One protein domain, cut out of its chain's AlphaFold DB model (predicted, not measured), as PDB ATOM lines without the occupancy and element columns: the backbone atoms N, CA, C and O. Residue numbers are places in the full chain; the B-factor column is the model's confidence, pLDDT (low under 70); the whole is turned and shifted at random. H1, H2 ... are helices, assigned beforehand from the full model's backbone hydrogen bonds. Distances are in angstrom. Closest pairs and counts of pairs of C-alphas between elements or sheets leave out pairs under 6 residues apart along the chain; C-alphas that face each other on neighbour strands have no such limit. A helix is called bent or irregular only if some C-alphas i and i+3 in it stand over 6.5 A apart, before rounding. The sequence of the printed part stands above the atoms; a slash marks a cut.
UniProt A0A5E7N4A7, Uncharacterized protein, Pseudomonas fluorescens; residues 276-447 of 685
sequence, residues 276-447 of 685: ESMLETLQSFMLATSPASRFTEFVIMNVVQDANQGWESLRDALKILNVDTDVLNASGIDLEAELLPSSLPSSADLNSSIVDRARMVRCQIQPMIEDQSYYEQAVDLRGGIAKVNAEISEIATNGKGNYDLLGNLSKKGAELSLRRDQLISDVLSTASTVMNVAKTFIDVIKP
ATOM      1  N   GLU A 276      81.411  70.997  31.282       60.88
ATOM      2  CA  GLU A 276      82.836  71.117  31.619       60.88
ATOM      3  C   GLU A 276      83.672  70.020  30.936       60.88
ATOM      4  O   GLU A 276      84.706  70.296  30.324       60.88
ATOM      5  N   SER A 277      83.164  68.781  30.915       53.97
ATOM      6  CA  SER A 277      83.800  67.668  30.196       53.97
ATOM      7  C   SER A 277      83.918  67.929  28.685       53.97
ATOM      8  O   SER A 277      84.875  67.471  28.051       53.97
ATOM      9  N   MET A 278      82.962  68.650  28.087       53.34
ATOM     10  CA  MET A 278      83.011  69.058  26.678       53.34
ATOM     11  C   MET A 278      84.023  70.190  26.446       53.34
ATOM     12  O   MET A 278      84.771  70.133  25.471       53.34
ATOM     13  N   LEU A 279      84.120  71.171  27.351       54.91
ATOM     14  CA  LEU A 279      85.108  72.257  27.281       54.91
ATOM     15  C   LEU A 279      86.552  71.748  27.447       54.91
ATOM     16  O   LEU A 279      87.452  72.219  26.749       54.91
ATOM     17  N   GLU A 280      86.806  70.784  28.336       55.25
ATOM     18  CA  GLU A 280      88.095  70.070  28.478       55.25
ATOM     19  C   GLU A 280      88.518  69.358  27.191       55.25
ATOM     20  O   GLU A 280      89.659  69.462  26.724       55.25
ATOM     21  N   THR A 281      87.555  68.686  26.575       49.62
ATOM     22  CA  THR A 281      87.727  67.979  25.309       49.62
ATOM     23  C   THR A 281      88.000  68.962  24.162       49.62
ATOM     24  O   THR A 281      88.920  68.757  23.376       49.62
ATOM     25  N   LEU A 282      87.289  70.090  24.113       48.62
ATOM     26  CA  LEU A 282      87.487  71.158  23.129       48.62
ATOM     27  C   LEU A 282      88.842  71.842  23.205       48.62
ATOM     28  O   LEU A 282      89.423  72.115  22.168       48.62
ATOM     29  N   GLN A 283      89.367  72.120  24.396       49.81
ATOM     30  CA  GLN A 283      90.726  72.658  24.517       49.81
ATOM     31  C   GLN A 283      91.760  71.643  24.026       49.81
ATOM     32  O   GLN A 283      92.751  72.032  23.417       49.81
ATOM     33  N   SER A 284      91.500  70.347  24.214       44.31
ATOM     34  CA  SER A 284      92.336  69.274  23.664       44.31
ATOM     35  C   SER A 284      92.267  69.216  22.125       44.31
ATOM     36  O   SER A 284      93.284  68.949  21.493       44.31
ATOM     37  N   PHE A 285      91.114  69.545  21.526       42.44
ATOM     38  CA  PHE A 285      90.915  69.655  20.071       42.44
ATOM     39  C   PHE A 285      91.419  70.980  19.464       42.44
ATOM     40  O   PHE A 285      92.024  70.967  18.401       42.44
ATOM     41  N   MET A 286      91.251  72.119  20.140       41.22
ATOM     42  CA  MET A 286      91.743  73.440  19.707       41.22
ATOM     43  C   MET A 286      93.268  73.566  19.783       41.22
ATOM     44  O   MET A 286      93.864  74.396  19.108       41.22
ATOM     45  N   LEU A 287      93.919  72.754  20.614       37.66
ATOM     46  CA  LEU A 287      95.373  72.593  20.587       37.66
ATOM     47  C   LEU A 287      95.846  71.772  19.371       37.66
ATOM     48  O   LEU A 287      97.048  71.728  19.118       37.66
ATOM     49  N   ALA A 288      94.923  71.147  18.627       35.78
ATOM     50  CA  ALA A 288      95.185  70.351  17.429       35.78
ATOM     51  C   ALA A 288      94.724  71.019  16.110       35.78
ATOM     52  O   ALA A 288      95.190  70.600  15.056       35.78
ATOM     53  N   THR A 289      93.882  72.064  16.129       33.97
ATOM     54  CA  THR A 289      93.362  72.757  14.923       33.97
ATOM     55  C   THR A 289      93.140  74.271  15.144       33.97
ATOM     56  O   THR A 289      92.929  74.727  16.264       33.97
ATOM     57  N   SER A 290      93.191  75.075  14.071       35.47
ATOM     58  CA  SER A 290      93.058  76.553  14.041       35.47
ATOM     59  C   SER A 290      91.976  76.976  13.026       35.47
ATOM     60  O   SER A 290      91.734  76.231  12.082       35.47
ATOM     61  N   PRO A 291      91.408  78.197  13.053       32.84
ATOM     62  CA  PRO A 291      90.646  78.872  14.099       32.84
ATOM     63  C   PRO A 291      89.137  78.972  13.756       32.84
ATOM     64  O   PRO A 291      88.404  79.633  14.474       32.84
ATOM     65  N   ALA A 292      88.639  78.306  12.703       41.78
ATOM     66  CA  ALA A 292      87.248  78.432  12.225       41.78
ATOM     67  C   ALA A 292      86.337  77.242  12.607       41.78
ATOM     68  O   ALA A 292      85.437  76.859  11.855       41.78
ATOM     69  N   SER A 293      86.576  76.618  13.764       46.94
ATOM     70  CA  SER A 293      85.840  75.420  14.188       46.94
ATOM     71  C   SER A 293      84.401  75.753  14.598       46.94
ATOM     72  O   SER A 293      84.143  76.235  15.705       46.94
ATOM     73  N   ARG A 294      83.444  75.413  13.725       46.41
ATOM     74  CA  ARG A 294      81.993  75.471  13.996       46.41
ATOM     75  C   ARG A 294      81.581  74.633  15.219       46.41
ATOM     76  O   ARG A 294      80.558  74.900  15.843       46.41
ATOM     77  N   PHE A 295      82.383  73.634  15.601       48.59
ATOM     78  CA  PHE A 295      82.157  72.833  16.807       48.59
ATOM     79  C   PHE A 295      82.471  73.616  18.094       48.59
ATOM     80  O   PHE A 295      81.718  73.542  19.064       48.59
ATOM     81  N   THR A 296      83.536  74.425  18.092       52.97
ATOM     82  CA  THR A 296      83.839  75.348  19.197       52.97
ATOM     83  C   THR A 296      82.733  76.392  19.350       52.97
ATOM     84  O   THR A 296      82.296  76.666  20.467       52.97
ATOM     85  N   GLU A 297      82.235  76.927  18.232       54.97
ATOM     86  CA  GLU A 297      81.101  77.855  18.204       54.97
ATOM     87  C   GLU A 297      79.848  77.237  18.844       54.97
ATOM     88  O   GLU A 297      79.269  77.831  19.751       54.97
ATOM     89  N   PHE A 298      79.486  76.004  18.468       55.91
ATOM     90  CA  PHE A 298      78.337  75.292  19.039       55.91
ATOM     91  C   PHE A 298      78.417  75.135  20.567       55.91
ATOM     92  O   PHE A 298      77.432  75.356  21.273       55.91
ATOM     93  N   VAL A 299      79.578  74.778  21.122       58.31
ATOM     94  CA  VAL A 299      79.698  74.579  22.578       58.31
ATOM     95  C   VAL A 299      79.763  75.897  23.342       58.31
ATOM     96  O   VAL A 299      79.177  75.998  24.419       58.31
ATOM     97  N   ILE A 300      80.394  76.935  22.784       67.56
ATOM     98  CA  ILE A 300      80.322  78.283  23.368       67.56
ATOM     99  C   ILE A 300      78.868  78.774  23.368       67.56
ATOM    100  O   ILE A 300      78.421  79.325  24.373       67.56
ATOM    101  N   MET A 301      78.105  78.512  22.302       68.00
ATOM    102  CA  MET A 301      76.677  78.834  22.250       68.00
ATOM    103  C   MET A 301      75.866  78.111  23.329       68.00
ATOM    104  O   MET A 301      74.994  78.731  23.931       68.00
ATOM    105  N   ASN A 302      76.187  76.853  23.648       67.00
ATOM    106  CA  ASN A 302      75.549  76.148  24.767       67.00
ATOM    107  C   ASN A 302      75.861  76.812  26.121       67.00
ATOM    108  O   ASN A 302      74.962  76.979  26.939       67.00
ATOM    109  N   VAL A 303      77.099  77.272  26.348       73.31
ATOM    110  CA  VAL A 303      77.449  78.028  27.569       73.31
ATOM    111  C   VAL A 303      76.672  79.348  27.648       73.31
ATOM    112  O   VAL A 303      76.182  79.705  28.718       73.31
ATOM    113  N   VAL A 304      76.536  80.065  26.527       76.00
ATOM    114  CA  VAL A 304      75.746  81.308  26.446       76.00
ATOM    115  C   VAL A 304      74.269  81.037  26.738       76.00
ATOM    116  O   VAL A 304      73.649  81.781  27.500       76.00
ATOM    117  N   GLN A 305      73.712  79.966  26.173       76.94
ATOM    118  CA  GLN A 305      72.318  79.579  26.364       76.94
ATOM    119  C   GLN A 305      72.027  79.190  27.821       76.94
ATOM    120  O   GLN A 305      71.096  79.739  28.409       76.94
ATOM    121  N   ASP A 306      72.856  78.333  28.426       75.50
ATOM    122  CA  ASP A 306      72.751  77.932  29.838       75.50
ATOM    123  C   ASP A 306      72.834  79.147  30.779       75.50
ATOM    124  O   ASP A 306      72.055  79.281  31.728       75.50
ATOM    125  N   ALA A 307      73.771  80.063  30.505       79.12
ATOM    126  CA  ALA A 307      73.955  81.279  31.290       79.12
ATOM    127  C   ALA A 307      72.734  82.200  31.215       79.12
ATOM    128  O   ALA A 307      72.266  82.691  32.245       79.12
ATOM    129  N   ASN A 308      72.205  82.413  30.008       82.19
ATOM    130  CA  ASN A 308      71.013  83.225  29.806       82.19
ATOM    131  C   ASN A 308      69.787  82.577  30.461       82.19
ATOM    132  O   ASN A 308      69.057  83.268  31.163       82.19
ATOM    133  N   GLN A 309      69.600  81.262  30.346       80.94
ATOM    134  CA  GLN A 309      68.478  80.562  30.978       80.94
ATOM    135  C   GLN A 309      68.517  80.639  32.517       80.94
ATOM    136  O   GLN A 309      67.494  80.891  33.163       80.94
ATOM    137  N   GLY A 310      69.695  80.472  33.128       78.81
ATOM    138  CA  GLY A 310      69.855  80.658  34.575       78.81
ATOM    139  C   GLY A 310      69.613  82.109  35.014       78.81
ATOM    140  O   GLY A 310      68.995  82.353  36.053       78.81
ATOM    141  N   TRP A 311      70.018  83.081  34.190       85.06
ATOM    142  CA  TRP A 311      69.738  84.499  34.419       85.06
ATOM    143  C   TRP A 311      68.241  84.821  34.400       85.06
ATOM    144  O   TRP A 311      67.763  85.559  35.264       85.06
ATOM    145  N   GLU A 312      67.478  84.237  33.470       83.19
ATOM    146  CA  GLU A 312      66.024  84.430  33.417       83.19
ATOM    147  C   GLU A 312      65.341  83.980  34.712       83.19
ATOM    148  O   GLU A 312      64.476  84.685  35.231       83.19
ATOM    149  N   SER A 313      65.793  82.865  35.290       81.06
ATOM    150  CA  SER A 313      65.251  82.340  36.549       81.06
ATOM    151  C   SER A 313      65.494  83.288  37.734       81.06
ATOM    152  O   SER A 313      64.586  83.531  38.535       81.06
ATOM    153  N   LEU A 314      66.691  83.883  37.840       82.31
ATOM    154  CA  LEU A 314      66.995  84.904  38.857       82.31
ATOM    155  C   LEU A 314      66.174  86.183  38.646       82.31
ATOM    156  O   LEU A 314      65.649  86.754  39.606       82.31
ATOM    157  N   ARG A 315      66.043  86.629  37.392       84.94
ATOM    158  CA  ARG A 315      65.240  87.802  37.024       84.94
ATOM    159  C   ARG A 315      63.786  87.617  37.441       84.94
ATOM    160  O   ARG A 315      63.195  88.518  38.039       84.94
ATOM    161  N   ASP A 316      63.216  86.457  37.149       84.06
ATOM    162  CA  ASP A 316      61.826  86.163  37.470       84.06
ATOM    163  C   ASP A 316      61.613  86.063  38.987       84.06
ATOM    164  O   ASP A 316      60.614  86.573  39.500       84.06
ATOM    165  N   ALA A 317      62.587  85.536  39.737       84.50
ATOM    166  CA  ALA A 317      62.569  85.567  41.200       84.50
ATOM    167  C   ALA A 317      62.555  87.010  41.751       84.50
ATOM    168  O   ALA A 317      61.721  87.336  42.601       84.50
ATOM    169  N   LEU A 318      63.404  87.907  41.233       85.38
ATOM    170  CA  LEU A 318      63.420  89.331  41.617       85.38
ATOM    171  C   LEU A 318      62.097  90.039  41.281       85.38
ATOM    172  O   LEU A 318      61.581  90.806  42.102       85.38
ATOM    173  N   LYS A 319      61.510  89.744  40.109       85.38
ATOM    174  CA  LYS A 319      60.185  90.248  39.699       85.38
ATOM    175  C   LYS A 319      59.088  89.757  40.649       85.38
ATOM    176  O   LYS A 319      58.213  90.531  41.037       85.38
ATOM    177  N   ILE A 320      59.138  88.497  41.083       85.69
ATOM    178  CA  ILE A 320      58.165  87.935  42.029       85.69
ATOM    179  C   ILE A 320      58.312  88.543  43.425       85.69
ATOM    180  O   ILE A 320      57.296  88.808  44.073       85.69
ATOM    181  N   LEU A 321      59.533  88.809  43.881       84.44
ATOM    182  CA  LEU A 321      59.793  89.384  45.204       84.44
ATOM    183  C   LEU A 321      59.449  90.882  45.304       84.44
ATOM    184  O   LEU A 321      59.448  91.413  46.416       84.44
ATOM    185  N   ASN A 322      59.081  91.536  44.191       84.00
ATOM    186  CA  ASN A 322      58.780  92.971  44.098       84.00
ATOM    187  C   ASN A 322      59.913  93.839  44.682       84.00
ATOM    188  O   ASN A 322      59.669  94.692  45.536       84.00
ATOM    189  N   VAL A 323      61.156  93.592  44.262       83.94
ATOM    190  CA  VAL A 323      62.315  94.389  44.698       83.94
ATOM    191  C   VAL A 323      62.229  95.807  44.123       83.94
ATOM    192  O   VAL A 323      61.926  95.980  42.942       83.94
ATOM    193  N   ASP A 324      62.501  96.816  44.953       83.88
ATOM    194  CA  ASP A 324      62.467  98.222  44.542       83.88
ATOM    195  C   ASP A 324      63.500  98.527  43.448       83.88
ATOM    196  O   ASP A 324      64.659  98.104  43.505       83.88
ATOM    197  N   THR A 325      63.096  99.349  42.480       78.56
ATOM    198  CA  THR A 325      63.936  99.787  41.356       78.56
ATOM    199  C   THR A 325      65.205 100.504  41.809       78.56
ATOM    200  O   THR A 325      66.248 100.336  41.183       78.56
ATOM    201  N   ASP A 326      65.165 101.246  42.916       79.38
ATOM    202  CA  ASP A 326      66.348 101.920  43.464       79.38
ATOM    203  C   ASP A 326      67.402 100.924  43.977       79.38
ATOM    204  O   ASP A 326      68.602 101.159  43.833       79.38
ATOM    205  N   VAL A 327      66.969  99.780  44.519       81.62
ATOM    206  CA  VAL A 327      67.855  98.710  45.014       81.62
ATOM    207  C   VAL A 327      68.486  97.943  43.849       81.62
ATOM    208  O   VAL A 327      69.679  97.626  43.884       81.62
ATOM    209  N   LEU A 328      67.710  97.701  42.790       80.12
ATOM    210  CA  LEU A 328      68.195  97.101  41.544       80.12
ATOM    211  C   LEU A 328      69.228  98.008  40.856       80.12
ATOM    212  O   LEU A 328      70.317  97.550  40.508       80.12
ATOM    213  N   ASN A 329      68.938  99.310  40.769       78.75
ATOM    214  CA  ASN A 329      69.836 100.315  40.197       78.75
ATOM    215  C   ASN A 329      71.131 100.472  41.007       78.75
ATOM    216  O   ASN A 329      72.211 100.551  40.424       78.75
ATOM    217  N   ALA A 330      71.052 100.476  42.343       78.50
ATOM    218  CA  ALA A 330      72.230 100.527  43.213       78.50
ATOM    219  C   ALA A 330      73.138  99.294  43.054       78.50
ATOM    220  O   ALA A 330      74.350  99.394  43.236       78.50
ATOM    221  N   SER A 331      72.553  98.156  42.676       73.69
ATOM    222  CA  SER A 331      73.266  96.907  42.380       73.69
ATOM    223  C   SER A 331      73.692  96.797  40.905       73.69
ATOM    224  O   SER A 331      74.359  95.841  40.521       73.69
ATOM    225  N   GLY A 332      73.330  97.778  40.067       74.19
ATOM    226  CA  GLY A 332      73.667  97.823  38.643       74.19
ATOM    227  C   GLY A 332      72.970  96.762  37.785       74.19
ATOM    228  O   GLY A 332      73.515  96.409  36.738       74.19
ATOM    229  N   ILE A 333      71.825  96.236  38.236       78.12
ATOM    230  CA  ILE A 333      71.063  95.166  37.576       78.12
ATOM    231  C   ILE A 333      69.973  95.775  36.692       78.12
ATOM    232  O   ILE A 333      69.113  96.505  37.181       78.12
ATOM    233  N   ASP A 334      69.982  95.416  35.410       77.25
ATOM    234  CA  ASP A 334      68.896  95.701  34.474       77.25
ATOM    235  C   ASP A 334      68.074  94.426  34.250       77.25
ATOM    236  O   ASP A 334      68.595  93.412  33.784       77.25
ATOM    237  N   LEU A 335      66.789  94.467  34.606       72.38
ATOM    238  CA  LEU A 335      65.887  93.324  34.461       72.38
ATOM    239  C   LEU A 335      65.499  93.060  32.999       72.38
ATOM    240  O   LEU A 335      64.944  92.004  32.719       72.38
ATOM    241  N   GLU A 336      65.753  93.978  32.071       70.69
ATOM    242  CA  GLU A 336      65.355  93.825  30.666       70.69
ATOM    243  C   GLU A 336      66.538  93.471  29.743       70.69
ATOM    244  O   GLU A 336      66.337  93.226  28.555       70.69
ATOM    245  N   ALA A 337      67.761  93.379  30.280       69.06
ATOM    246  CA  ALA A 337      68.959  93.010  29.529       69.06
ATOM    247  C   ALA A 337      69.243  91.492  29.556       69.06
ATOM    248  O   ALA A 337      69.106  90.833  30.594       69.06
ATOM    249  N   GLU A 338      69.691  90.944  28.419       69.56
ATOM    250  CA  GLU A 338      70.333  89.621  28.353       69.56
ATOM    251  C   GLU A 338      71.648  89.638  29.151       69.56
ATOM    252  O   GLU A 338      72.351  90.653  29.180       69.56
ATOM    253  N   LEU A 339      71.999  88.515  29.790       76.50
ATOM    254  CA  LEU A 339      73.260  88.405  30.528       76.50
ATOM    255  C   LEU A 339      74.448  88.359  29.560       76.50
ATOM    256  O   LEU A 339      75.450  89.043  29.769       76.50
ATOM    257  N   LEU A 340      74.320  87.552  28.507       77.44
ATOM    258  CA  LEU A 340      75.281  87.420  27.419       77.44
ATOM    259  C   LEU A 340      74.566  87.617  26.076       77.44
ATOM    260  O   LEU A 340      73.488  87.054  25.893       77.44
ATOM    261  N   PRO A 341      75.152  88.372  25.128       70.62
ATOM    262  CA  PRO A 341      74.552  88.566  23.816       70.62
ATOM    263  C   PRO A 341      74.427  87.227  23.084       70.62
ATOM    264  O   PRO A 341      75.387  86.466  22.982       70.62
ATOM    265  N   SER A 342      73.242  86.971  22.542       64.44
ATOM    266  CA  SER A 342      72.901  85.767  21.772       64.44
ATOM    267  C   SER A 342      73.643  85.637  20.429       64.44
ATOM    268  O   SER A 342      73.652  84.564  19.830       64.44
ATOM    269  N   SER A 343      74.298  86.703  19.960       59.75
ATOM    270  CA  SER A 343      75.164  86.702  18.780       59.75
ATOM    271  C   SER A 343      76.647  86.709  19.179       59.75
ATOM    272  O   SER A 343      77.133  87.710  19.713       59.75
ATOM    273  N   LEU A 344      77.374  85.626  18.885       57.91
ATOM    274  CA  LEU A 344      78.840  85.585  18.964       57.91
ATOM    275  C   LEU A 344      79.493  86.373  17.799       57.91
ATOM    276  O   LEU A 344      78.861  86.566  16.756       57.91
ATOM    277  N   PRO A 345      80.746  86.847  17.947       53.03
ATOM    278  CA  PRO A 345      81.553  87.380  16.855       53.03
ATOM    279  C   PRO A 345      81.873  86.274  15.843       53.03
ATOM    280  O   PRO A 345      81.758  85.086  16.138       53.03
ATOM    281  N   SER A 346      82.274  86.693  14.642       51.97
ATOM    282  CA  SER A 346      82.682  85.828  13.530       51.97
ATOM    283  C   SER A 346      83.559  84.656  13.989       51.97
ATOM    284  O   SER A 346      84.489  84.841  14.776       51.97
ATOM    285  N   SER A 347      83.326  83.465  13.428       48.50
ATOM    286  CA  SER A 347      84.110  82.247  13.682       48.50
ATOM    287  C   SER A 347      85.620  82.407  13.449       48.50
ATOM    288  O   SER A 347      86.385  81.556  13.877       48.50
ATOM    289  N   ALA A 348      86.063  83.499  12.817       45.50
ATOM    290  CA  ALA A 348      87.466  83.843  12.601       45.50
ATOM    291  C   ALA A 348      88.231  84.312  13.863       45.50
ATOM    292  O   ALA A 348      89.460  84.303  13.842       45.50
ATOM    293  N   ASP A 349      87.542  84.698  14.946       53.09
ATOM    294  CA  ASP A 349      88.165  85.299  16.143       53.09
ATOM    295  C   ASP A 349      88.317  84.322  17.335       53.09
ATOM    296  O   ASP A 349      88.854  84.690  18.387       53.09
ATOM    297  N   LEU A 350      87.872  83.065  17.193       55.59
ATOM    298  CA  LEU A 350      87.856  82.048  18.253       55.59
ATOM    299  C   LEU A 350      89.263  81.487  18.552       55.59
ATOM    300  O   LEU A 350      89.943  80.952  17.681       55.59
ATOM    301  N   ASN A 351      89.710  81.586  19.811       58.94
ATOM    302  CA  ASN A 351      91.040  81.145  20.260       58.94
ATOM    303  C   ASN A 351      91.016  80.555  21.685       58.94
ATOM    304  O   ASN A 351      89.998  80.606  22.378       58.94
ATOM    305  N   SER A 352      92.143  79.989  22.141       58.06
ATOM    306  CA  SER A 352      92.256  79.337  23.458       58.06
ATOM    307  C   SER A 352      91.869  80.245  24.627       58.06
ATOM    308  O   SER A 352      91.231  79.779  25.566       58.06
ATOM    309  N   SER A 353      92.150  81.550  24.534       63.06
ATOM    310  CA  SER A 353      91.729  82.527  25.541       63.06
ATOM    311  C   SER A 353      90.203  82.601  25.645       63.06
ATOM    312  O   SER A 353      89.681  82.663  26.752       63.06
ATOM    313  N   ILE A 354      89.459  82.544  24.536       67.50
ATOM    314  CA  ILE A 354      87.985  82.552  24.576       67.50
ATOM    315  C   ILE A 354      87.437  81.281  25.243       67.50
ATOM    316  O   ILE A 354      86.520  81.382  26.056       67.50
ATOM    317  N   VAL A 355      88.029  80.109  24.983       65.00
ATOM    318  CA  VAL A 355      87.638  78.844  25.640       65.00
ATOM    319  C   VAL A 355      87.950  78.865  27.140       65.00
ATOM    320  O   VAL A 355      87.098  78.494  27.948       65.00
ATOM    321  N   ASP A 356      89.120  79.371  27.531       63.69
ATOM    322  CA  ASP A 356      89.489  79.522  28.943       63.69
ATOM    323  C   ASP A 356      88.544  80.493  29.667       63.69
ATOM    324  O   ASP A 356      88.140  80.257  30.809       63.69
ATOM    325  N   ARG A 357      88.125  81.573  28.994       71.31
ATOM    326  CA  ARG A 357      87.142  82.501  29.560       71.31
ATOM    327  C   ARG A 357      85.734  81.919  29.601       71.31
ATOM    328  O   ARG A 357      85.038  82.182  30.575       71.31
ATOM    329  N   ALA A 358      85.330  81.103  28.629       71.06
ATOM    330  CA  ALA A 358      84.050  80.396  28.664       71.06
ATOM    331  C   ALA A 358      83.981  79.418  29.853       71.06
ATOM    332  O   ALA A 358      82.972  79.390  30.555       71.06
ATOM    333  N   ARG A 359      85.075  78.703  30.164       68.69
ATOM    334  CA  ARG A 359      85.180  77.894  31.395       68.69
ATOM    335  C   ARG A 359      85.112  78.728  32.658       68.69
ATOM    336  O   ARG A 359      84.397  78.381  33.590       68.69
ATOM    337  N   MET A 360      85.840  79.844  32.692       72.00
ATOM    338  CA  MET A 360      85.801  80.757  33.832       72.00
ATOM    339  C   MET A 360      84.373  81.258  34.081       72.00
ATOM    340  O   MET A 360      83.930  81.270  35.227       72.00
ATOM    341  N   VAL A 361      83.649  81.625  33.017       74.69
ATOM    342  CA  VAL A 361      82.230  81.987  33.094       74.69
ATOM    343  C   VAL A 361      81.432  80.814  33.649       74.69
ATOM    344  O   VAL A 361      80.803  80.988  34.688       74.69
ATOM    345  N   ARG A 362      81.521  79.621  33.039       74.25
ATOM    346  CA  ARG A 362      80.765  78.425  33.449       74.25
ATOM    347  C   ARG A 362      80.968  78.083  34.924       74.25
ATOM    348  O   ARG A 362      79.993  77.960  35.653       74.25
ATOM    349  N   CYS A 363      82.216  78.040  35.385       71.81
ATOM    350  CA  CYS A 363      82.561  77.778  36.782       71.81
ATOM    351  C   CYS A 363      81.947  78.793  37.756       71.81
ATOM    352  O   CYS A 363      81.539  78.422  38.854       71.81
ATOM    353  N   GLN A 364      81.883  80.075  37.385       73.56
ATOM    354  CA  GLN A 364      81.349  81.112  38.272       73.56
ATOM    355  C   GLN A 364      79.823  81.215  38.236       73.56
ATOM    356  O   GLN A 364      79.224  81.610  39.234       73.56
ATOM    357  N   ILE A 365      79.189  80.827  37.128       75.62
ATOM    358  CA  ILE A 365      77.727  80.748  37.025       75.62
ATOM    359  C   ILE A 365      77.176  79.382  37.465       75.62
ATOM    360  O   ILE A 365      75.967  79.242  37.622       75.62
ATOM    361  N   GLN A 366      78.040  78.392  37.713       73.88
ATOM    362  CA  GLN A 366      77.662  77.049  38.158       73.88
ATOM    363  C   GLN A 366      76.680  77.052  39.339       73.88
ATOM    364  O   GLN A 366      75.657  76.379  39.238       73.88
ATOM    365  N   PRO A 367      76.892  77.839  40.417       73.44
ATOM    366  CA  PRO A 367      75.972  77.840  41.555       73.44
ATOM    367  C   PRO A 367      74.576  78.366  41.196       73.44
ATOM    368  O   PRO A 367      73.589  77.913  41.759       73.44
ATOM    369  N   MET A 368      74.484  79.299  40.242       80.06
ATOM    370  CA  MET A 368      73.210  79.804  39.714       80.06
ATOM    371  C   MET A 368      72.494  78.750  38.860       80.06
ATOM    372  O   MET A 368      71.270  78.692  38.860       80.06
ATOM    373  N   ILE A 369      73.248  77.930  38.125       68.94
ATOM    374  CA  ILE A 369      72.698  76.881  37.258       68.94
ATOM    375  C   ILE A 369      72.268  75.652  38.067       68.94
ATOM    376  O   ILE A 369      71.248  75.047  37.749       68.94
ATOM    377  N   GLU A 370      73.020  75.286  39.105       69.06
ATOM    378  CA  GLU A 370      72.706  74.150  39.980       69.06
ATOM    379  C   GLU A 370      71.577  74.469  40.972       69.06
ATOM    380  O   GLU A 370      70.773  73.592  41.287       69.06
ATOM    381  N   ASP A 371      71.484  75.718  41.440       68.56
ATOM    382  CA  ASP A 371      70.433  76.175  42.350       68.56
ATOM    383  C   ASP A 371      69.366  77.002  41.614       68.56
ATOM    384  O   ASP A 371      69.261  78.216  41.764       68.56
ATOM    385  N   GLN A 372      68.522  76.336  40.820       63.66
ATOM    386  CA  GLN A 372      67.364  76.976  40.170       63.66
ATOM    387  C   GLN A 372      66.180  77.210  41.124       63.66
ATOM    388  O   GLN A 372      65.111  77.666  40.711       63.66
ATOM    389  N   SER A 373      66.345  76.931  42.420       71.62
ATOM    390  CA  SER A 373      65.247  77.006  43.383       71.62
ATOM    391  C   SER A 373      64.873  78.442  43.768       71.62
ATOM    392  O   SER A 373      63.842  78.645  44.405       71.62
ATOM    393  N   TYR A 374      65.645  79.457  43.358       77.12
ATOM    394  CA  TYR A 374      65.349  80.869  43.642       77.12
ATOM    395  C   TYR A 374      63.937  81.282  43.213       77.12
ATOM    396  O   TYR A 374      63.244  81.973  43.962       77.12
ATOM    397  N   TYR A 375      63.493  80.836  42.036       80.38
ATOM    398  CA  TYR A 375      62.150  81.126  41.534       80.38
ATOM    399  C   TYR A 375      61.069  80.463  42.400       80.38
ATOM    400  O   TYR A 375      60.132  81.125  42.847       80.38
ATOM    401  N   GLU A 376      61.222  79.174  42.705       83.81
ATOM    402  CA  GLU A 376      60.275  78.418  43.535       83.81
ATOM    403  C   GLU A 376      60.206  78.975  44.966       83.81
ATOM    404  O   GLU A 376      59.119  79.226  45.491       83.81
ATOM    405  N   GLN A 377      61.358  79.282  45.567       84.25
ATOM    406  CA  GLN A 377      61.451  79.910  46.886       84.25
ATOM    407  C   GLN A 377      60.786  81.294  46.911       84.25
ATOM    408  O   GLN A 377      60.111  81.643  47.887       84.25
ATOM    409  N   ALA A 378      60.933  82.083  45.842       85.00
ATOM    410  CA  ALA A 378      60.277  83.379  45.707       85.00
ATOM    411  C   ALA A 378      58.747  83.248  45.610       85.00
ATOM    412  O   ALA A 378      58.021  83.998  46.276       85.00
ATOM    413  N   VAL A 379      58.250  82.284  44.825       86.56
ATOM    414  CA  VAL A 379      56.815  81.965  44.712       86.56
ATOM    415  C   VAL A 379      56.246  81.555  46.072       86.56
ATOM    416  O   VAL A 379      55.229  82.111  46.504       86.56
ATOM    417  N   ASP A 380      56.922  80.649  46.778       86.56
ATOM    418  CA  ASP A 380      56.492  80.130  48.078       86.56
ATOM    419  C   ASP A 380      56.457  81.215  49.158       86.56
ATOM    420  O   ASP A 380      55.479  81.332  49.907       86.56
ATOM    421  N   LEU A 381      57.492  82.060  49.229       87.69
ATOM    422  CA  LEU A 381      57.544  83.169  50.182       87.69
ATOM    423  C   LEU A 381      56.452  84.199  49.901       87.69
ATOM    424  O   LEU A 381      55.759  84.628  50.829       87.69
ATOM    425  N   ARG A 382      56.237  84.563  48.631       85.94
ATOM    426  CA  ARG A 382      55.171  85.498  48.253       85.94
ATOM    427  C   ARG A 382      53.791  84.930  48.580       85.94
ATOM    428  O   ARG A 382      52.965  85.641  49.154       85.94
ATOM    429  N   GLY A 383      53.549  83.659  48.259       87.38
ATOM    430  CA  GLY A 383      52.306  82.963  48.588       87.38
ATOM    431  C   GLY A 383      52.066  82.883  50.098       87.38
ATOM    432  O   GLY A 383      50.967  83.176  50.574       87.38
ATOM    433  N   GLY A 384      53.110  82.570  50.870       87.94
ATOM    434  CA  GLY A 384      53.075  82.533  52.331       87.94
ATOM    435  C   GLY A 384      52.758  83.891  52.959       87.94
ATOM    436  O   GLY A 384      51.890  83.974  53.830       87.94
ATOM    437  N   ILE A 385      53.403  84.964  52.489       86.81
ATOM    438  CA  ILE A 385      53.158  86.338  52.955       86.81
ATOM    439  C   ILE A 385      51.736  86.788  52.594       86.81
ATOM    440  O   ILE A 385      51.029  87.327  53.446       86.81
ATOM    441  N   ALA A 386      51.278  86.527  51.366       86.81
ATOM    442  CA  ALA A 386      49.921  86.864  50.935       86.81
ATOM    443  C   ALA A 386      48.857  86.153  51.787       86.81
ATOM    444  O   ALA A 386      47.875  86.774  52.194       86.81
ATOM    445  N   LYS A 387      49.085  84.876  52.116       88.88
ATOM    446  CA  LYS A 387      48.200  84.089  52.978       88.88
ATOM    447  C   LYS A 387      48.139  84.640  54.404       88.88
ATOM    448  O   LYS A 387      47.047  84.835  54.926       88.88
ATOM    449  N   VAL A 388      49.288  84.954  55.010       88.62
ATOM    450  CA  VAL A 388      49.337  85.563  56.352       88.62
ATOM    451  C   VAL A 388      48.650  86.934  56.359       88.62
ATOM    452  O   VAL A 388      47.878  87.222  57.270       88.62
ATOM    453  N   ASN A 389      48.850  87.759  55.328       85.88
ATOM    454  CA  ASN A 389      48.194  89.066  55.213       85.88
ATOM    455  C   ASN A 389      46.671  88.958  55.040       85.88
ATOM    456  O   ASN A 389      45.935  89.770  55.605       85.88
ATOM    457  N   ALA A 390      46.187  87.958  54.296       85.69
ATOM    458  CA  ALA A 390      44.760  87.677  54.160       85.69
ATOM    459  C   ALA A 390      44.145  87.234  55.499       85.69
ATOM    460  O   ALA A 390      43.133  87.795  55.913       85.69
ATOM    461  N   GLU A 391      44.800  86.311  56.214       84.44
ATOM    462  CA  GLU A 391      44.366  85.831  57.534       84.44
ATOM    463  C   GLU A 391      44.360  86.964  58.583       84.44
ATOM    464  O   GLU A 391      43.408  87.100  59.353       84.44
ATOM    465  N   ILE A 392      45.370  87.844  58.578       83.62
ATOM    466  CA  ILE A 392      45.408  89.040  59.441       83.62
ATOM    467  C   ILE A 392      44.266  90.007  59.094       83.62
ATOM    468  O   ILE A 392      43.608  90.525  59.997       83.62
ATOM    469  N   SER A 393      44.006  90.240  57.804       82.19
ATOM    470  CA  SER A 393      42.943  91.147  57.341       82.19
ATOM    471  C   SER A 393      41.546  90.622  57.686       82.19
ATOM    472  O   SER A 393      40.672  91.397  58.079       82.19
ATOM    473  N   GLU A 394      41.331  89.310  57.599       81.81
ATOM    474  CA  GLU A 394      40.082  88.650  57.985       81.81
ATOM    475  C   GLU A 394      39.836  88.747  59.499       81.81
ATOM    476  O   GLU A 394      38.734  89.085  59.937       81.81
ATOM    477  N   ILE A 395      40.875  88.550  60.317       78.62
ATOM    478  CA  ILE A 395      40.790  88.716  61.776       78.62
ATOM    479  C   ILE A 395      40.533  90.184  62.147       78.62
ATOM    480  O   ILE A 395      39.725  90.452  63.036       78.62
ATOM    481  N   ALA A 396      41.163  91.136  61.450       73.19
ATOM    482  CA  ALA A 396      40.980  92.568  61.682       73.19
ATOM    483  C   ALA A 396      39.580  93.081  61.287       73.19
ATOM    484  O   ALA A 396      39.102  94.054  61.871       73.19
ATOM    485  N   THR A 397      38.915  92.433  60.321       73.69
ATOM    486  CA  THR A 397      37.582  92.821  59.819       73.69
ATOM    487  C   THR A 397      36.426  92.088  60.511       73.69
ATOM    488  O   THR A 397      35.389  92.706  60.750       73.69
ATOM    489  N   ASN A 398      36.598  90.813  60.890       68.44
ATOM    490  CA  ASN A 398      35.523  89.955  61.420       68.44
ATOM    491  C   ASN A 398      35.707  89.501  62.888       68.44
ATOM    492  O   ASN A 398      34.772  88.958  63.483       68.44
ATOM    493  N   GLY A 399      36.883  89.677  63.501       57.50
ATOM    494  CA  GLY A 399      37.257  88.990  64.744       57.50
ATOM    495  C   GLY A 399      37.264  89.851  66.011       57.50
ATOM    496  O   GLY A 399      38.110  90.719  66.200       57.50
ATOM    497  N   LYS A 400      36.396  89.520  66.976       60.00
ATOM    498  CA  LYS A 400      36.546  89.931  68.384       60.00
ATOM    499  C   LYS A 400      37.792  89.268  69.006       60.00
ATOM    500  O   LYS A 400      37.741  88.099  69.365       60.00
ATOM    501  N   GLY A 401      38.873  90.025  69.199       59.75
ATOM    502  CA  GLY A 401      39.788  89.879  70.344       59.75
ATOM    503  C   GLY A 401      40.661  88.620  70.475       59.75
ATOM    504  O   GLY A 401      41.130  88.359  71.580       59.75
ATOM    505  N   ASN A 402      40.926  87.851  69.414       68.69
ATOM    506  CA  ASN A 402      41.887  86.739  69.490       68.69
ATOM    507  C   ASN A 402      43.333  87.232  69.272       68.69
ATOM    508  O   ASN A 402      43.961  86.973  68.243       68.69
ATOM    509  N   TYR A 403      43.831  88.012  70.237       75.38
ATOM    510  CA  TYR A 403      45.150  88.652  70.187       75.38
ATOM    511  C   TYR A 403      46.312  87.647  70.155       75.38
ATOM    512  O   TYR A 403      47.346  87.952  69.568       75.38
ATOM    513  N   ASP A 404      46.129  86.440  70.699       75.81
ATOM    514  CA  ASP A 404      47.143  85.378  70.672       75.81
ATOM    515  C   ASP A 404      47.349  84.825  69.253       75.81
ATOM    516  O   ASP A 404      48.481  84.643  68.800       75.81
ATOM    517  N   LEU A 405      46.258  84.613  68.506       78.31
ATOM    518  CA  LEU A 405      46.326  84.208  67.100       78.31
ATOM    519  C   LEU A 405      46.945  85.313  66.234       78.31
ATOM    520  O   LEU A 405      47.786  85.024  65.384       78.31
ATOM    521  N   LEU A 406      46.589  86.577  66.491       79.44
ATOM    522  CA  LEU A 406      47.178  87.735  65.813       79.44
ATOM    523  C   LEU A 406      48.684  87.858  66.101       79.44
ATOM    524  O   LEU A 406      49.462  88.109  65.185       79.44
ATOM    525  N   GLY A 407      49.107  87.632  67.350       80.62
ATOM    526  CA  GLY A 407      50.516  87.621  67.748       80.62
ATOM    527  C   GLY A 407      51.313  86.510  67.061       80.62
ATOM    528  O   GLY A 407      52.408  86.757  66.557       80.62
ATOM    529  N   ASN A 408      50.739  85.308  66.953       84.69
ATOM    530  CA  ASN A 408      51.359  84.185  66.243       84.69
ATOM    531  C   ASN A 408      51.468  84.431  64.728       84.69
ATOM    532  O   ASN A 408      52.510  84.146  64.138       84.69
ATOM    533  N   LEU A 409      50.430  84.992  64.097       84.50
ATOM    534  CA  LEU A 409      50.452  85.348  62.673       84.50
ATOM    535  C   LEU A 409      51.402  86.510  62.381       84.50
ATOM    536  O   LEU A 409      52.116  86.468  61.385       84.50
ATOM    537  N   SER A 410      51.471  87.505  63.266       83.88
ATOM    538  CA  SER A 410      52.433  88.605  63.164       83.88
ATOM    539  C   SER A 410      53.872  88.100  63.278       83.88
ATOM    540  O   SER A 410      54.713  88.479  62.465       83.88
ATOM    541  N   LYS A 411      54.147  87.175  64.208       85.88
ATOM    542  CA  LYS A 411      55.458  86.526  64.332       85.88
ATOM    543  C   LYS A 411      55.812  85.713  63.083       85.88
ATOM    544  O   LYS A 411      56.906  85.868  62.552       85.88
ATOM    545  N   LYS A 412      54.871  84.918  62.566       87.38
ATOM    546  CA  LYS A 412      55.042  84.157  61.319       87.38
ATOM    547  C   LYS A 412      55.261  85.073  60.108       87.38
ATOM    548  O   LYS A 412      56.090  84.775  59.257       87.38
ATOM    549  N   GLY A 413      54.550  86.197  60.038       87.06
ATOM    550  CA  GLY A 413      54.746  87.227  59.017       87.06
ATOM    551  C   GLY A 413      56.129  87.873  59.106       87.06
ATOM    552  O   GLY A 413      56.787  88.025  58.085       87.06
ATOM    553  N   ALA A 414      56.608  88.183  60.314       84.56
ATOM    554  CA  ALA A 414      57.953  88.713  60.531       84.56
ATOM    555  C   ALA A 414      59.050  87.709  60.135       84.56
ATOM    556  O   ALA A 414      60.028  88.096  59.502       84.56
ATOM    557  N   GLU A 415      58.870  86.422  60.448       87.75
ATOM    558  CA  GLU A 415      59.782  85.345  60.036       87.75
ATOM    559  C   GLU A 415      59.826  85.180  58.507       87.75
ATOM    560  O   GLU A 415      60.906  85.055  57.933       87.75
ATOM    561  N   LEU A 416      58.672  85.231  57.829       87.50
ATOM    562  CA  LEU A 416      58.600  85.163  56.364       87.50
ATOM    563  C   LEU A 416      59.199  86.403  55.690       87.50
ATOM    564  O   LEU A 416      59.903  86.260  54.694       87.50
ATOM    565  N   SER A 417      58.971  87.601  56.235       86.56
ATOM    566  CA  SER A 417      59.583  88.840  55.735       86.56
ATOM    567  C   SER A 417      61.101  88.840  55.909       86.56
ATOM    568  O   SER A 417      61.811  89.194  54.975       86.56
ATOM    569  N   LEU A 418      61.616  88.368  57.049       89.31
ATOM    570  CA  LEU A 418      63.060  88.228  57.264       89.31
ATOM    571  C   LEU A 418      63.688  87.271  56.241       89.31
ATOM    572  O   LEU A 418      64.741  87.557  55.677       89.31
ATOM    573  N   ARG A 419      63.014  86.147  55.977       87.06
ATOM    574  CA  ARG A 419      63.462  85.145  55.005       87.06
ATOM    575  C   ARG A 419      63.384  85.657  53.564       87.06
ATOM    576  O   ARG A 419      64.246  85.331  52.757       87.06
ATOM    577  N   ARG A 420      62.391  86.500  53.259       88.25
ATOM    578  CA  ARG A 420      62.284  87.242  51.994       88.25
ATOM    579  C   ARG A 420      63.462  88.193  51.810       88.25
ATOM    580  O   ARG A 420      64.063  88.191  50.746       88.25
ATOM    581  N   ASP A 421      63.796  88.980  52.826       87.25
ATOM    582  CA  ASP A 421      64.883  89.959  52.737       87.25
ATOM    583  C   ASP A 421      66.257  89.271  52.610       87.25
ATOM    584  O   ASP A 421      67.115  89.741  51.866       87.25
ATOM    585  N   GLN A 422      66.439  88.114  53.258       87.44
ATOM    586  CA  GLN A 422      67.604  87.244  53.053       87.44
ATOM    587  C   GLN A 422      67.679  86.724  51.614       87.44
ATOM    588  O   GLN A 422      68.700  86.916  50.963       87.44
ATOM    589  N   LEU A 423      66.583  86.171  51.080       86.38
ATOM    590  CA  LEU A 423      66.548  85.689  49.697       86.38
ATOM    591  C   LEU A 423      66.831  86.813  48.688       86.38
ATOM    592  O   LEU A 423      67.574  86.605  47.738       86.38
ATOM    593  N   ILE A 424      66.293  88.018  48.906       87.06
ATOM    594  CA  ILE A 424      66.589  89.191  48.068       87.06
ATOM    595  C   ILE A 424      68.089  89.513  48.106       87.06
ATOM    596  O   ILE A 424      68.691  89.712  47.054       87.06
ATOM    597  N   SER A 425      68.700  89.545  49.292       86.44
ATOM    598  CA  SER A 425      70.139  89.797  49.444       86.44
ATOM    599  C   SER A 425      70.986  88.751  48.711       86.44
ATOM    600  O   SER A 425      71.945  89.104  48.020       86.44
ATOM    601  N   ASP A 426      70.619  87.477  48.823       84.44
ATOM    602  CA  ASP A 426      71.349  86.361  48.220       84.44
ATOM    603  C   ASP A 426      71.230  86.370  46.687       84.44
ATOM    604  O   ASP A 426      72.232  86.245  45.975       84.44
ATOM    605  N   VAL A 427      70.023  86.620  46.166       84.44
ATOM    606  CA  VAL A 427      69.752  86.749  44.725       84.44
ATOM    607  C   VAL A 427      70.483  87.959  44.135       84.44
ATOM    608  O   VAL A 427      71.110  87.833  43.086       84.44
ATOM    609  N   LEU A 428      70.477  89.117  44.809       84.12
ATOM    610  CA  LEU A 428      71.188  90.322  44.350       84.12
ATOM    611  C   LEU A 428      72.712  90.140  44.350       84.12
ATOM    612  O   LEU A 428      73.384  90.572  43.409       84.12
ATOM    613  N   SER A 429      73.263  89.486  45.376       84.44
ATOM    614  CA  SER A 429      74.694  89.168  45.460       84.44
ATOM    615  C   SER A 429      75.127  88.228  44.329       84.44
ATOM    616  O   SER A 429      76.140  88.459  43.660       84.44
ATOM    617  N   THR A 430      74.326  87.193  44.075       82.50
ATOM    618  CA  THR A 430      74.564  86.218  43.002       82.50
ATOM    619  C   THR A 430      74.461  86.884  41.631       82.50
ATOM    620  O   THR A 430      75.393  86.794  40.834       82.50
ATOM    621  N   ALA A 431      73.397  87.655  41.392       80.88
ATOM    622  CA  ALA A 431      73.189  88.398  40.153       80.88
ATOM    623  C   ALA A 431      74.337  89.382  39.857       80.88
ATOM    624  O   ALA A 431      74.853  89.423  38.741       80.88
ATOM    625  N   SER A 432      74.796  90.125  40.868       81.75
ATOM    626  CA  SER A 432      75.909  91.073  40.725       81.75
ATOM    627  C   SER A 432      77.221  90.376  40.353       81.75
ATOM    628  O   SER A 432      77.977  90.865  39.513       81.75
ATOM    629  N   THR A 433      77.488  89.215  40.957       80.44
ATOM    630  CA  THR A 433      78.686  88.413  40.674       80.44
ATOM    631  C   THR A 433      78.659  87.892  39.239       80.44
ATOM    632  O   THR A 433      79.601  88.120  38.483       80.44
ATOM    633  N   VAL A 434      77.543  87.285  38.834       78.12
ATOM    634  CA  VAL A 434      77.362  86.702  37.500       78.12
ATOM    635  C   VAL A 434      77.440  87.764  36.395       78.12
ATOM    636  O   VAL A 434      78.137  87.564  35.400       78.12
ATOM    637  N   MET A 435      76.830  88.939  36.585       76.88
ATOM    638  CA  MET A 435      76.933  90.041  35.619       76.88
ATOM    639  C   MET A 435      78.356  90.584  35.461       76.88
ATOM    640  O   MET A 435      78.752  90.949  34.354       76.88
ATOM    641  N   ASN A 436      79.138  90.673  36.540       80.12
ATOM    642  CA  ASN A 436      80.521  91.146  36.446       80.12
ATOM    643  C   ASN A 436      81.382  90.182  35.620       80.12
ATOM    644  O   ASN A 436      82.195  90.616  34.804       80.12
ATOM    645  N   VAL A 437      81.151  88.881  35.774       73.94
ATOM    646  CA  VAL A 437      81.829  87.829  35.007       73.94
ATOM    647  C   VAL A 437      81.407  87.859  33.542       73.94
ATOM    648  O   VAL A 437      82.261  87.857  32.655       73.94
ATOM    649  N   ALA A 438      80.107  87.988  33.279       75.81
ATOM    650  CA  ALA A 438      79.567  88.135  31.933       75.81
ATOM    651  C   ALA A 438      80.143  89.367  31.212       75.81
ATOM    652  O   ALA A 438      80.583  89.257  30.071       75.81
ATOM    653  N   LYS A 439      80.262  90.514  31.896       75.62
ATOM    654  CA  LYS A 439      80.918  91.717  31.350       75.62
ATOM    655  C   LYS A 439      82.367  91.451  30.943       75.62
ATOM    656  O   LYS A 439      82.752  91.805  29.836       75.62
ATOM    657  N   THR A 440      83.146  90.759  31.780       70.06
ATOM    658  CA  THR A 440      84.538  90.419  31.429       70.06
ATOM    659  C   THR A 440      84.658  89.472  30.234       70.06
ATOM    660  O   THR A 440      85.657  89.519  29.521       70.06
ATOM    661  N   PHE A 441      83.655  88.624  30.001       72.62
ATOM    662  CA  PHE A 441      83.585  87.763  28.822       72.62
ATOM    663  C   PHE A 441      83.193  88.562  27.573       72.62
ATOM    664  O   PHE A 441      83.871  88.474  26.554       72.62
ATOM    665  N   ILE A 442      82.180  89.424  27.679       71.94
ATOM    666  CA  ILE A 442      81.729  90.314  26.600       71.94
ATOM    667  C   ILE A 442      82.851  91.249  26.132       71.94
ATOM    668  O   ILE A 442      83.025  91.441  24.931       71.94
ATOM    669  N   ASP A 443      83.637  91.813  27.049       68.75
ATOM    670  CA  ASP A 443      84.725  92.741  26.710       68.75
ATOM    671  C   ASP A 443      85.872  92.076  25.929       68.75
ATOM    672  O   ASP A 443      86.610  92.751  25.218       68.75
ATOM    673  N   VAL A 444      86.006  90.754  26.032       63.66
ATOM    674  CA  VAL A 444      87.010  89.953  25.307       63.66
ATOM    675  C   VAL A 444      86.497  89.524  23.931       63.66
ATOM    676  O   VAL A 444      87.286  89.223  23.041       63.66
ATOM    677  N   ILE A 445      85.176  89.511  23.771       60.88
ATOM    678  CA  ILE A 445      84.448  89.078  22.577       60.88
ATOM    679  C   ILE A 445      84.124  90.261  21.652       60.88
ATOM    680  O   ILE A 445      83.906  90.077  20.456       60.88
ATOM    681  N   LYS A 446      84.114  91.493  22.173       58.75
ATOM    682  CA  LYS A 446      83.975  92.697  21.351       58.75
ATOM    683  C   LYS A 446      85.217  92.893  20.470       58.75
ATOM    684  O   LYS A 446      86.333  92.846  20.990       58.75
ATOM    685  N   PRO A 447      85.048  93.175  19.166       46.44
ATOM    686  CA  PRO A 447      86.172  93.487  18.297       46.44
ATOM    687  C   PRO A 447      86.877  94.750  18.806       46.44
ATOM    688  O   PRO A 447      86.239  95.755  19.126       46.44
TER     689      PRO A 447
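This is residues 276 to 447 of the 685 residues of an uncharacterized protein of Pseudomonas fluorescens (UniProt A0A5E7N4A7). This is a long rod-shaped bundle of helices: H6 runs along most of it, with H2 and H4 beside one part of H6 and H5 folded back along the other part as a hairpin. H1 packs on H4 and H2 at the end away from the H5 to H6 turn, and short H3 sits beside H6. The printed part has 172 residues with six named helices, H1 to H6 in chain order, and no named strand: all helix. It is loose, with a radius of gyration of the C-alphas of 22.2 A, and spans 80 by 30 by 18 A.

H1, residues 276 to 286, forms a hairpin with the hub H2, residues 294 to 321; they only just touch, with 3 pairs of C-alphas within 8 A, the closest Leu 282 and Thr 296, 6.8 A. H2 touches H4, residues 352 to 370, closest C-alphas Gly 310 and Ile 369, 5.4 A, and H5, residues 373 to 398, closest Ala 317 and Tyr 375, 4.5 A. H5 touches H6, residues 403 to 445, closest C-alphas Val 388 and Gly 413, 6.3 A, opposite ways at a shallow tilt of 28 degrees. H3, residues 325 to 330, touches no helix. Every O i to N i+4 pair is within hydrogen-bond range in H1, H2, H3 and H5; H4 has 13 of 15 and H6 38 of 39.

C-alpha 276, where H1 begins, is at (82.836, 71.117, 31.619). H2 is 40.7 A long, H5 37.1 A and H6 61.7 A. H4 is irregular, with C-alphas 364 and 367 7.1 A apart. H6 ends at C-alpha 445, (84.448, 89.078, 22.577).

The C-alphas farthest apart, Ala 288 and Lys 400, are 80.1 A apart. The printed part has no cut; the H3 to H4 link is long. Mean pLDDT of the printed part is 72.2, with residues 276 to 302 under 70, among others.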